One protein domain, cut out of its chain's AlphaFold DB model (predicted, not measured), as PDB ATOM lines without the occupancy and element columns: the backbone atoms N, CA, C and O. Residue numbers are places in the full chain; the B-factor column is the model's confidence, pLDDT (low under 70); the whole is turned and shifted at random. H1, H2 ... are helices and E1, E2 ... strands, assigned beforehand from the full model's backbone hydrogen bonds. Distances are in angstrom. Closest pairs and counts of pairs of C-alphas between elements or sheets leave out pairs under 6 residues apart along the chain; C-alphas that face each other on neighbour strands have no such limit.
ATOM      1  N   TYR A   7      -4.885  45.499 -38.309       81.88
ATOM      2  CA  TYR A   7      -4.798  46.899 -37.912       81.88
ATOM      3  C   TYR A   7      -3.514  47.489 -38.503       81.88
ATOM      4  O   TYR A   7      -2.446  46.883 -38.390       81.88
ATOM      5  N   LEU A   8      -3.619  48.646 -39.155       82.31
ATOM      6  CA  LEU A   8      -2.466  49.415 -39.621       82.31
ATOM      7  C   LEU A   8      -2.209  50.551 -38.638       82.31
ATOM      8  O   LEU A   8      -3.134  51.288 -38.306       82.31
ATOM      9  N   GLU A   9      -0.958  50.726 -38.234       84.06
ATOM     10  CA  GLU A   9      -0.569  51.795 -37.326       84.06
ATOM     11  C   GLU A   9       0.830  52.329 -37.634       84.06
ATOM     12  O   GLU A   9       1.713  51.587 -38.056       84.06
ATOM     13  N   VAL A  10       1.053  53.625 -37.412       85.00
ATOM     14  CA  VAL A  10       2.383  54.238 -37.503       85.00
ATOM     15  C   VAL A  10       2.934  54.407 -36.093       85.00
ATOM     16  O   VAL A  10       2.414  55.185 -35.300       85.00
ATOM     17  N   ILE A  11       4.005  53.681 -35.783       85.44
ATOM     18  CA  ILE A  11       4.662  53.710 -34.478       85.44
ATOM     19  C   ILE A  11       5.851  54.666 -34.548       85.44
ATOM     20  O   ILE A  11       6.814  54.430 -35.284       85.44
ATOM     21  N   LYS A  12       5.805  55.727 -33.738       87.81
ATOM     22  CA  LYS A  12       6.951  56.595 -33.454       87.81
ATOM     23  C   LYS A  12       7.725  56.023 -32.267       87.81
ATOM     24  O   LYS A  12       7.203  55.988 -31.159       87.81
ATOM     25  N   ALA A  13       8.955  55.569 -32.502       83.25
ATOM     26  CA  ALA A  13       9.842  55.034 -31.463       83.25
ATOM     27  C   ALA A  13      10.890  56.053 -30.978       83.25
ATOM     28  O   ALA A  13      11.448  55.909 -29.894       83.25
ATOM     29  N   SER A  14      11.178  57.071 -31.786       82.69
ATOM     30  CA  SER A  14      11.934  58.275 -31.419       82.69
ATOM     31  C   SER A  14      11.627  59.376 -32.438       82.69
ATOM     32  O   SER A  14      10.914  59.132 -33.415       82.69
ATOM     33  N   ASP A  15      12.167  60.582 -32.256       77.12
ATOM     34  CA  ASP A  15      11.980  61.687 -33.210       77.12
ATOM     35  C   ASP A  15      12.487  61.379 -34.625       77.12
ATOM     36  O   ASP A  15      11.906  61.862 -35.594       77.12
ATOM     37  N   ASN A  16      13.475  60.484 -34.747       77.00
ATOM     38  CA  ASN A  16      14.079  60.082 -36.020       77.00
ATOM     39  C   ASN A  16      13.726  58.635 -36.428       77.00
ATOM     40  O   ASN A  16      14.310  58.103 -37.370       77.00
ATOM     41  N   CYS A  17      12.825  57.952 -35.708       78.25
ATOM     42  CA  CYS A  17      12.500  56.541 -35.950       78.25
ATOM     43  C   CYS A  17      10.984  56.316 -35.987       78.25
ATOM     44  O   CYS A  17      10.340  56.104 -34.954       78.25
ATOM     45  N   LEU A  18      10.439  56.321 -37.203       82.69
ATOM     46  CA  LEU A  18       9.054  55.985 -37.529       82.69
ATOM     47  C   LEU A  18       9.014  54.639 -38.259       82.69
ATOM     48  O   LEU A  18       9.856  54.373 -39.113       82.69
ATOM     49  N   ALA A  19       8.030  53.799 -37.946       81.62
ATOM     50  CA  ALA A  19       7.795  52.536 -38.641       81.62
ATOM     51  C   ALA A  19       6.295  52.270 -38.799       81.62
ATOM     52  O   ALA A  19       5.499  52.618 -37.928       81.62
ATOM     53  N   THR A  20       5.906  51.610 -39.885       82.56
ATOM     54  CA  THR A  20       4.516  51.207 -40.121       82.56
ATOM     55  C   THR A  20       4.313  49.777 -39.627       82.56
ATOM     56  O   THR A  20       4.869  48.833 -40.180       82.56
ATOM     57  N   ALA A  21       3.518  49.590 -38.580       84.25
ATOM     58  CA  ALA A  21       3.143  48.282 -38.064       84.25
ATOM     59  C   ALA A  21       1.838  47.788 -38.707       84.25
ATOM     60  O   ALA A  21       0.805  48.453 -38.665       84.25
ATOM     61  N   VAL A  22       1.877  46.578 -39.265       84.62
ATOM     62  CA  VAL A  22       0.700  45.804 -39.673       84.62
ATOM     63  C   VAL A  22       0.464  44.742 -38.603       84.62
ATOM     64  O   VAL A  22       1.137  43.709 -38.580       84.62
ATOM     65  N   VAL A  23      -0.470  45.007 -37.692       82.75
ATOM     66  CA  VAL A  23      -0.797  44.137 -36.558       82.75
ATOM     67  C   VAL A  23      -1.952  43.213 -36.925       82.75
ATOM     68  O   VAL A  23      -3.023  43.662 -37.316       82.75
ATOM     69  N   THR A  24      -1.763  41.908 -36.765       82.44
ATOM     70  CA  THR A  24      -2.802  40.889 -36.935       82.44
ATOM     71  C   THR A  24      -3.083  40.232 -35.588       82.44
ATOM     72  O   THR A  24      -2.158  39.778 -34.910       82.44
ATOM     73  N   VAL A  25      -4.350  40.213 -35.161       80.56
ATOM     74  CA  VAL A  25      -4.740  39.725 -33.825       80.56
ATOM     75  C   VAL A  25      -5.598  38.471 -33.943       80.56
ATOM     76  O   VAL A  25      -6.766  38.534 -34.316       80.56
ATOM     77  N   GLN A  26      -5.020  37.332 -33.573       77.19
ATOM     78  CA  GLN A  26      -5.686  36.033 -33.518       77.19
ATOM     79  C   GLN A  26      -6.065  35.727 -32.067       77.19
ATOM     80  O   GLN A  26      -5.229  35.831 -31.177       77.19
ATOM     81  N   GLU A  27      -7.301  35.312 -31.796       67.31
ATOM     82  CA  GLU A  27      -7.750  34.970 -30.442       67.31
ATOM     83  C   GLU A  27      -7.763  33.459 -30.210       67.31
ATOM     84  O   GLU A  27      -7.014  32.950 -29.385       67.31
ATOM     85  N   LYS A  28      -8.601  32.697 -30.916       63.06
ATOM     86  CA  LYS A  28      -8.731  31.252 -30.670       63.06
ATOM     87  C   LYS A  28      -8.861  30.480 -31.966       63.06
ATOM     88  O   LYS A  28      -9.763  30.733 -32.755       63.06
ATOM     89  N   THR A  29      -8.008  29.470 -32.147       59.56
ATOM     90  CA  THR A  29      -8.193  28.444 -33.182       59.56
ATOM     91  C   THR A  29      -9.213  27.409 -32.701       59.56
ATOM     92  O   THR A  29      -8.844  26.376 -32.135       59.56
ATOM     93  N   ILE A  30     -10.499  27.680 -32.902       54.53
ATOM     94  CA  ILE A  30     -11.585  26.753 -32.574       54.53
ATOM     95  C   ILE A  30     -11.623  25.651 -33.643       54.53
ATOM     96  O   ILE A  30     -11.574  25.927 -34.841       54.53
ATOM     97  N   LYS A  31     -11.690  24.377 -33.231       69.69
ATOM     98  CA  LYS A  31     -11.828  23.241 -34.160       69.69
ATOM     99  C   LYS A  31     -13.305  22.980 -34.477       69.69
ATOM    100  O   LYS A  31     -13.947  22.171 -33.814       69.69
ATOM    101  N   SER A  38      -9.653  30.448 -36.859       64.94
ATOM    102  CA  SER A  38      -9.169  31.511 -35.974       64.94
ATOM    103  C   SER A  38     -10.191  32.642 -35.914       64.94
ATOM    104  O   SER A  38     -10.489  33.237 -36.947       64.94
ATOM    105  N   THR A  39     -10.706  32.955 -34.727       62.81
ATOM    106  CA  THR A  39     -11.454  34.201 -34.490       62.81
ATOM    107  C   THR A  39     -10.493  35.338 -34.157       62.81
ATOM    108  O   THR A  39      -9.449  35.099 -33.545       62.81
ATOM    109  N   ASN A  40     -10.848  36.566 -34.530       69.00
ATOM    110  CA  ASN A  40     -10.101  37.773 -34.178       69.00
ATOM    111  C   ASN A  40     -10.768  38.455 -32.975       69.00
ATOM    112  O   ASN A  40     -11.995  38.439 -32.870       69.00
ATOM    113  N   LYS A  41      -9.974  39.078 -32.097       68.38
ATOM    114  CA  LYS A  41     -10.464  39.888 -30.967       68.38
ATOM    115  C   LYS A  41      -9.881  41.294 -31.039       68.38
ATOM    116  O   LYS A  41      -8.818  41.514 -31.616       68.38
ATOM    117  N   TRP A  42     -10.556  42.220 -30.375       70.88
ATOM    118  CA  TRP A  42      -9.986  43.486 -29.935       70.88
ATOM    119  C   TRP A  42      -9.031  43.240 -28.758       70.88
ATOM    120  O   TRP A  42      -9.374  42.499 -27.836       70.88
ATOM    121  N   LEU A  43      -7.835  43.832 -28.788       78.81
ATOM    122  CA  LEU A  43      -6.921  43.836 -27.639       78.81
ATOM    123  C   LEU A  43      -7.379  44.879 -26.608       78.81
ATOM    124  O   LEU A  43      -7.927  45.918 -26.977       78.81
ATOM    125  N   ASN A  44      -7.125  44.618 -25.325       84.06
ATOM    126  CA  ASN A  44      -7.373  45.592 -24.262       84.06
ATOM    127  C   ASN A  44      -6.361  46.750 -24.331       84.06
ATOM    128  O   ASN A  44      -5.294  46.627 -24.933       84.06
ATOM    129  N   THR A  45      -6.644  47.862 -23.652       86.94
ATOM    130  CA  THR A  45      -5.724  49.013 -23.563       86.94
ATOM    131  C   THR A  45      -4.370  48.649 -22.940       86.94
ATOM    132  O   THR A  45      -3.335  49.094 -23.432       86.94
ATOM    133  N   GLU A  46      -4.348  47.790 -21.914       88.31
ATOM    134  CA  GLU A  46      -3.111  47.269 -21.305       88.31
ATOM    135  C   GLU A  46      -2.304  46.403 -22.292       88.31
ATOM    136  O   GLU A  46      -1.084  46.546 -22.405       88.31
ATOM    137  N   ASP A  47      -2.989  45.541 -23.048       86.06
ATOM    138  CA  ASP A  47      -2.383  44.667 -24.055       86.06
ATOM    139  C   ASP A  47      -1.759  45.473 -25.203       86.06
ATOM    140  O   ASP A  47      -0.626  45.199 -25.607       86.06
ATOM    141  N   TRP A  48      -2.455  46.511 -25.682       87.19
ATOM    142  CA  TRP A  48      -1.911  47.489 -26.626       87.19
ATOM    143  C   TRP A  48      -0.688  48.205 -26.043       87.19
ATOM    144  O   TRP A  48       0.365  48.223 -26.676       87.19
ATOM    145  N   ALA A  49      -0.759  48.723 -24.812       88.31
ATOM    146  CA  ALA A  49       0.371  49.387 -24.151       88.31
ATOM    147  C   ALA A  49       1.609  48.474 -24.017       88.31
ATOM    148  O   ALA A  49       2.745  48.929 -24.175       88.31
ATOM    149  N   ALA A  50       1.409  47.179 -23.759       89.88
ATOM    150  CA  ALA A  50       2.480  46.186 -23.762       89.88
ATOM    151  C   ALA A  50       3.025  45.918 -25.177       89.88
ATOM    152  O   ALA A  50       4.240  45.775 -25.344       89.88
ATOM    153  N   LEU A  51       2.155  45.887 -26.192       89.31
ATOM    154  CA  LEU A  51       2.527  45.714 -27.596       89.31
ATOM    155  C   LEU A  51       3.393  46.877 -28.104       89.31
ATOM    156  O   LEU A  51       4.476  46.617 -28.630       89.31
ATOM    157  N   TYR A  52       3.000  48.138 -27.875       90.38
ATOM    158  CA  TYR A  52       3.811  49.307 -28.251       90.38
ATOM    159  C   TYR A  52       5.202  49.255 -27.626       90.38
ATOM    160  O   TYR A  52       6.190  49.325 -28.347       90.38
ATOM    161  N   LYS A  53       5.303  49.020 -26.309       91.06
ATOM    162  CA  LYS A  53       6.593  48.914 -25.596       91.06
ATOM    163  C   LYS A  53       7.496  47.801 -26.139       91.06
ATOM    164  O   LYS A  53       8.717  47.855 -25.973       91.06
ATOM    165  N   ILE A  54       6.921  46.761 -26.749       90.50
ATOM    166  CA  ILE A  54       7.666  45.696 -27.430       90.50
ATOM    167  C   ILE A  54       8.125  46.151 -28.820       90.50
ATOM    168  O   ILE A  54       9.283  45.919 -29.169       90.50
ATOM    169  N   LEU A  55       7.250  46.796 -29.597       90.06
ATOM    170  CA  LEU A  55       7.528  47.233 -30.967       90.06
ATOM    171  C   LEU A  55       8.480  48.436 -31.020       90.06
ATOM    172  O   LEU A  55       9.439  48.401 -31.779       90.06
ATOM    173  N   GLU A  56       8.316  49.424 -30.147       89.56
ATOM    174  CA  GLU A  56       9.256  50.530 -29.915       89.56
ATOM    175  C   GLU A  56      10.677  49.998 -29.651       89.56
ATOM    176  O   GLU A  56      11.632  50.324 -30.359       89.56
ATOM    177  N   LYS A  57      10.813  49.068 -28.696       88.94
ATOM    178  CA  LYS A  57      12.093  48.404 -28.397       88.94
ATOM    179  C   LYS A  57      12.604  47.540 -29.548       88.94
ATOM    180  O   LYS A  57      13.810  47.309 -29.616       88.94
ATOM    181  N   ALA A  58      11.737  47.039 -30.426       87.25
ATOM    182  CA  ALA A  58      12.146  46.327 -31.632       87.25
ATOM    183  C   ALA A  58      12.698  47.294 -32.690       87.25
ATOM    184  O   ALA A  58      13.775  47.033 -33.221       87.25
ATOM    185  N   ILE A  59      12.021  48.421 -32.935       86.88
ATOM    186  CA  ILE A  59      12.432  49.477 -33.875       86.88
ATOM    187  C   ILE A  59      13.802  50.027 -33.478       86.88
ATOM    188  O   ILE A  59      14.743  49.958 -34.266       86.88
ATOM    189  N   LEU A  60      13.966  50.451 -32.220       85.00
ATOM    190  CA  LEU A  60      15.236  50.986 -31.704       85.00
ATOM    191  C   LEU A  60      16.399  49.978 -31.775       85.00
ATOM    192  O   LEU A  60      17.563  50.373 -31.824       85.00
ATOM    193  N   ARG A  61      16.106  48.670 -31.777       81.50
ATOM    194  CA  ARG A  61      17.107  47.609 -31.983       81.50
ATOM    195  C   ARG A  61      17.409  47.351 -33.456       81.50
ATOM    196  O   ARG A  61      18.524  46.930 -33.742       81.50
ATOM    197  N   ASN A  62      16.451  47.565 -34.357       76.81
ATOM    198  CA  ASN A  62      16.641  47.366 -35.791       76.81
ATOM    199  C   ASN A  62      17.463  48.508 -36.402       76.81
ATOM    200  O   ASN A  62      18.473  48.242 -37.040       76.81
ATOM    201  N   VAL A  63      17.134  49.761 -36.068       72.62
ATOM    202  CA  VAL A  63      17.859  50.960 -36.538       72.62
ATOM    203  C   VAL A  63      19.353  50.908 -36.181       72.62
ATOM    204  O   VAL A  63      20.202  51.294 -36.973       72.62
ATOM    205  N   ARG A  64      19.710  50.350 -35.014       66.50
ATOM    206  CA  ARG A  64      21.119  50.144 -34.611       66.50
ATOM    207  C   ARG A  64      21.849  49.031 -35.377       66.50
ATOM    208  O   ARG A  64      23.070  48.962 -35.299       66.50
ATOM    209  N   LYS A  65      21.126  48.130 -36.047       64.94
ATOM    210  CA  LYS A  65      21.679  47.011 -36.833       64.94
ATOM    211  C   LYS A  65      21.765  47.310 -38.327       64.94
ATOM    212  O   LYS A  65      22.578  46.700 -39.014       64.94
ATOM    213  N   GLU A  66      20.948  48.242 -38.802       60.34
ATOM    214  CA  GLU A  66      20.802  48.623 -40.212       60.34
ATOM    215  C   GLU A  66      22.110  49.153 -40.833       60.34
ATOM    216  O   GLU A  66      22.295  49.080 -42.041       60.34
ATOM    217  N   ARG A  76      13.376  38.688 -36.923       81.81
ATOM    218  CA  ARG A  76      12.181  38.064 -36.373       81.81
ATOM    219  C   ARG A  76      12.305  37.987 -34.867       81.81
ATOM    220  O   ARG A  76      13.063  37.183 -34.330       81.81
ATOM    221  N   GLY A  77      11.508  38.782 -34.172       84.56
ATOM    222  CA  GLY A  77      11.384  38.683 -32.730       84.56
ATOM    223  C   GLY A  77      10.177  37.860 -32.315       84.56
ATOM    224  O   GLY A  77       9.109  37.915 -32.922       84.56
ATOM    225  N   LYS A  78      10.338  37.137 -31.209       89.56
ATOM    226  CA  LYS A  78       9.229  36.628 -30.407       89.56
ATOM    227  C   LYS A  78       9.295  37.222 -29.009       89.56
ATOM    228  O   LYS A  78      10.381  37.331 -28.429       89.56
ATOM    229  N   LYS A  79       8.139  37.599 -28.472       89.75
ATOM    230  CA  LYS A  79       7.943  38.059 -27.095       89.75
ATOM    231  C   LYS A  79       6.642  37.489 -26.551       89.75
ATOM    232  O   LYS A  79       5.684  37.311 -27.290       89.75
ATOM    233  N   SER A  80       6.616  37.218 -25.256       86.38
ATOM    234  CA  SER A  80       5.423  36.767 -24.546       86.38
ATOM    235  C   SER A  80       5.153  37.699 -23.373       86.38
ATOM    236  O   SER A  80       6.061  37.971 -22.587       86.38
ATOM    237  N   THR A  81       3.918  38.174 -23.252       86.25
ATOM    238  CA  THR A  81       3.396  38.835 -22.050       86.25
ATOM    239  C   THR A  81       2.671  37.799 -21.181       86.25
ATOM    240  O   THR A  81       2.639  36.612 -21.510       86.25
ATOM    241  N   ARG A  82       2.057  38.227 -20.068       84.12
ATOM    242  CA  ARG A  82       1.195  37.354 -19.247       84.12
ATOM    243  C   ARG A  82      -0.006  36.793 -20.024       84.12
ATOM    244  O   ARG A  82      -0.498  35.723 -19.675       84.12
ATOM    245  N   GLN A  83      -0.477  37.520 -21.041       83.81
ATOM    246  CA  GLN A  83      -1.716  37.220 -21.765       83.81
ATOM    247  C   GLN A  83      -1.503  36.903 -23.252       83.81
ATOM    248  O   GLN A  83      -2.357  36.243 -23.839       83.81
ATOM    249  N   LEU A  84      -0.376  37.302 -23.861       87.50
ATOM    250  CA  LEU A  84      -0.147  37.247 -25.313       87.50
ATOM    251  C   LEU A  84       1.201  36.610 -25.704       87.50
ATOM    252  O   LEU A  84       2.216  36.838 -25.053       87.50
ATOM    253  N   GLU A  85       1.235  35.878 -26.819       89.19
ATOM    254  CA  GLU A  85       2.431  35.538 -27.601       89.19
ATOM    255  C   GLU A  85       2.448  36.421 -28.865       89.19
ATOM    256  O   GLU A  85       1.566  36.330 -29.723       89.19
ATOM    257  N   ILE A  86       3.459  37.287 -28.961       90.00
ATOM    258  CA  ILE A  86       3.666  38.288 -30.012       90.00
ATOM    259  C   ILE A  86       4.872  37.859 -30.855       90.00
ATOM    260  O   ILE A  86       5.990  37.726 -30.351       90.00
ATOM    261  N   THR A  87       4.667  37.667 -32.155       90.69
ATOM    262  CA  THR A  87       5.739  37.458 -33.139       90.69
ATOM    263  C   THR A  87       5.780  38.653 -34.080       90.69
ATOM    264  O   THR A  87       4.777  38.932 -34.725       90.69
ATOM    265  N   TYR A  88       6.920  39.327 -34.202       90.44
ATOM    266  CA  TYR A  88       7.110  40.421 -35.157       90.44
ATOM    267  C   TYR A  88       8.230  40.102 -36.150       90.44
ATOM    268  O   TYR A  88       9.187  39.400 -35.821       90.44
ATOM    269  N   THR A  89       8.109  40.628 -37.363       89.25
ATOM    270  CA  THR A  89       9.103  40.535 -38.438       89.25
ATOM    271  C   THR A  89       9.180  41.865 -39.166       89.25
ATOM    272  O   THR A  89       8.155  42.342 -39.655       89.25
ATOM    273  N   PHE A  90      10.381  42.424 -39.278       85.75
ATOM    274  CA  PHE A  90      10.640  43.520 -40.209       85.75
ATOM    275  C   PHE A  90      10.571  42.984 -41.641       85.75
ATOM    276  O   PHE A  90      11.156  41.942 -41.954       85.75
ATOM    277  N   GLU A  91       9.800  43.662 -42.479       81.94
ATOM    278  CA  GLU A  91       9.688  43.376 -43.902       81.94
ATOM    279  C   GLU A  91      10.842  44.078 -44.629       81.94
ATOM    280  O   GLU A  91      11.020  45.284 -44.435       81.94
ATOM    281  N   PRO A  92      11.674  43.356 -45.404       69.56
ATOM    282  CA  PRO A  92      12.738  43.991 -46.170       69.56
ATOM    283  C   PRO A  92      12.121  44.927 -47.213       69.56
ATOM    284  O   PRO A  92      11.128  44.575 -47.850       69.56
ATOM    285  N   THR A 104       8.360  48.667 -42.759       85.25
ATOM    286  CA  THR A 104       7.124  47.950 -42.427       85.25
ATOM    287  C   THR A 104       7.407  46.779 -41.488       85.25
ATOM    288  O   THR A 104       8.334  45.994 -41.690       85.25
ATOM    289  N   ILE A 105       6.598  46.643 -40.439       88.38
ATOM    290  CA  ILE A 105       6.700  45.587 -39.431       88.38
ATOM    291  C   ILE A 105       5.419  44.767 -39.465       88.38
ATOM    292  O   ILE A 105       4.352  45.257 -39.099       88.38
ATOM    293  N   ARG A 106       5.510  43.493 -39.835       88.25
ATOM    294  CA  ARG A 106       4.388  42.560 -39.680       88.25
ATOM    295  C   ARG A 106       4.397  42.004 -38.265       88.25
ATOM    296  O   ARG A 106       5.416  41.486 -37.807       88.25
ATOM    297  N   VAL A 107       3.270  42.107 -37.573       89.19
ATOM    298  CA  VAL A 107       3.119  41.717 -36.169       89.19
ATOM    299  C   VAL A 107       1.947  40.754 -36.051       89.19
ATOM    300  O   VAL A 107       0.839  41.060 -36.469       89.19
ATOM    301  N   ASN A 108       2.180  39.589 -35.460       88.06
ATOM    302  CA  ASN A 108       1.169  38.572 -35.209       88.06
ATOM    303  C   ASN A 108       1.014  38.413 -33.699       88.06
ATOM    304  O   ASN A 108       1.962  38.026 -33.010       88.06
ATOM    305  N   VAL A 109      -0.181  38.700 -33.198       88.12
ATOM    306  CA  VAL A 109      -0.551  38.609 -31.788       88.12
ATOM    307  C   VAL A 109      -1.491  37.420 -31.610       88.12
ATOM    308  O   VAL A 109      -2.445  37.253 -32.366       88.12
ATOM    309  N   SER A 110      -1.211  36.585 -30.618       87.12
ATOM    310  CA  SER A 110      -2.026  35.429 -30.219       87.12
ATOM    311  C   SER A 110      -2.074  35.335 -28.693       87.12
ATOM    312  O   SER A 110      -1.215  35.950 -28.060       87.12
ATOM    313  N   PRO A 111      -3.002  34.609 -28.040       83.88
ATOM    314  CA  PRO A 111      -2.960  34.497 -26.589       83.88
ATOM    315  C   PRO A 111      -1.783  33.631 -26.153       83.88
ATOM    316  O   PRO A 111      -1.464  32.614 -26.778       83.88
ATOM    317  N   ALA A 112      -1.178  33.996 -25.029       82.81
ATOM    318  CA  ALA A 112      -0.165  33.191 -24.381       82.81
ATOM    319  C   ALA A 112      -0.754  31.818 -24.040       82.81
ATOM    320  O   ALA A 112      -1.745  31.693 -23.314       82.81
TER     321      ALA A 112
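This is residues 7 to 31, 38 to 66, 76 to 92 and 104 to 112 of the 346 residues of an uncharacterized protein of Dufourea novaeangliae (UniProt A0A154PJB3). A strongly twisted sheet of five strands curls round one long helix, H1, which covers one face of the sheet, while the other face is bare. At one end E2 runs on into the short strand E3, an arm that reaches away from this body and makes much of the length. The printed part has 80 residues, with six named strands and one named helix in the order E1, E2, E3, H1, E4, E5, E6; the sheet is mixed, in the order E1, E2, E6, E5, E4, and the class is mixed, helices and strands. The whole is compact, with a radius of gyration of the C-alphas of 12.7 A, and elongated, spanning 43 by 25 by 21 A.

E1 is residues 7 to 14, 21.2 A long, and begins with C-alpha 7 at (-4.798, 46.899, -37.912). E2, residues 17 to 25, is 24.2 A long, and E3, residues 28 to 31, is 9.3 A. H1, residues 45 to 63, measures 27.0 A from C-alpha 45 at (-5.724, 49.013, -23.563) to C-alpha 63 at (17.859, 50.960, -36.538). E4 is residues 76 to 80, 13.7 A, and E5 is residues 84 to 90, 19.4 A. E6, residues 104 to 111, is 23.1 A long and ends with C-alpha 111 at (-2.960, 34.497, -26.589).

E1, an edge strand, forms a hairpin with E2, antiparallel at 148 degrees, with N 9 and O 21 2.9 A apart, within hydrogen-bond range. E2 and E6 are parallel at 37 degrees, with N 107 and O 22 at 2.9 A. E6 and E5 are antiparallel at 164 degrees, with N 87 and O 108 at 2.9 A. E5 and the other edge strand, E4, form a hairpin, antiparallel at 165 degrees, with N 79 and O 86 at 2.9 A. H1 is on this sheet and touches E1, the closest C-alphas being those of Ala 13 and Glu 56, 4.8 A apart. It is close to E4 but not clearly touching, with 2 pairs of C-alphas within 8 A, the closest being those of Ile 54 and Lys 79, 7.6 A apart. In H1, 14 of 15 O i to N i+4 pairs are within hydrogen-bond range. E2 runs on into E3 at 29 degrees, and E3 pairs with no named strand; its residues 28 to 29 pair antiparallel with residues 38 to 39.

The two C-alphas farthest apart, those of Asp 15 and Lys 31, are 45.2 A apart. Residues 32 to 37, 67 to 75 and 93 to 103 are not printed, and the C-alphas across these cuts are 8.9 A, 14.2 A and 7.8 A apart. The links E1 to E2, E2 to E3 and E4 to E5 are tight, and no link printed whole is long. The mean pLDDT of the printed part is 81.7; it is under 70 at residues 27 to 31, 38 to 41, 64 to 66 and 92.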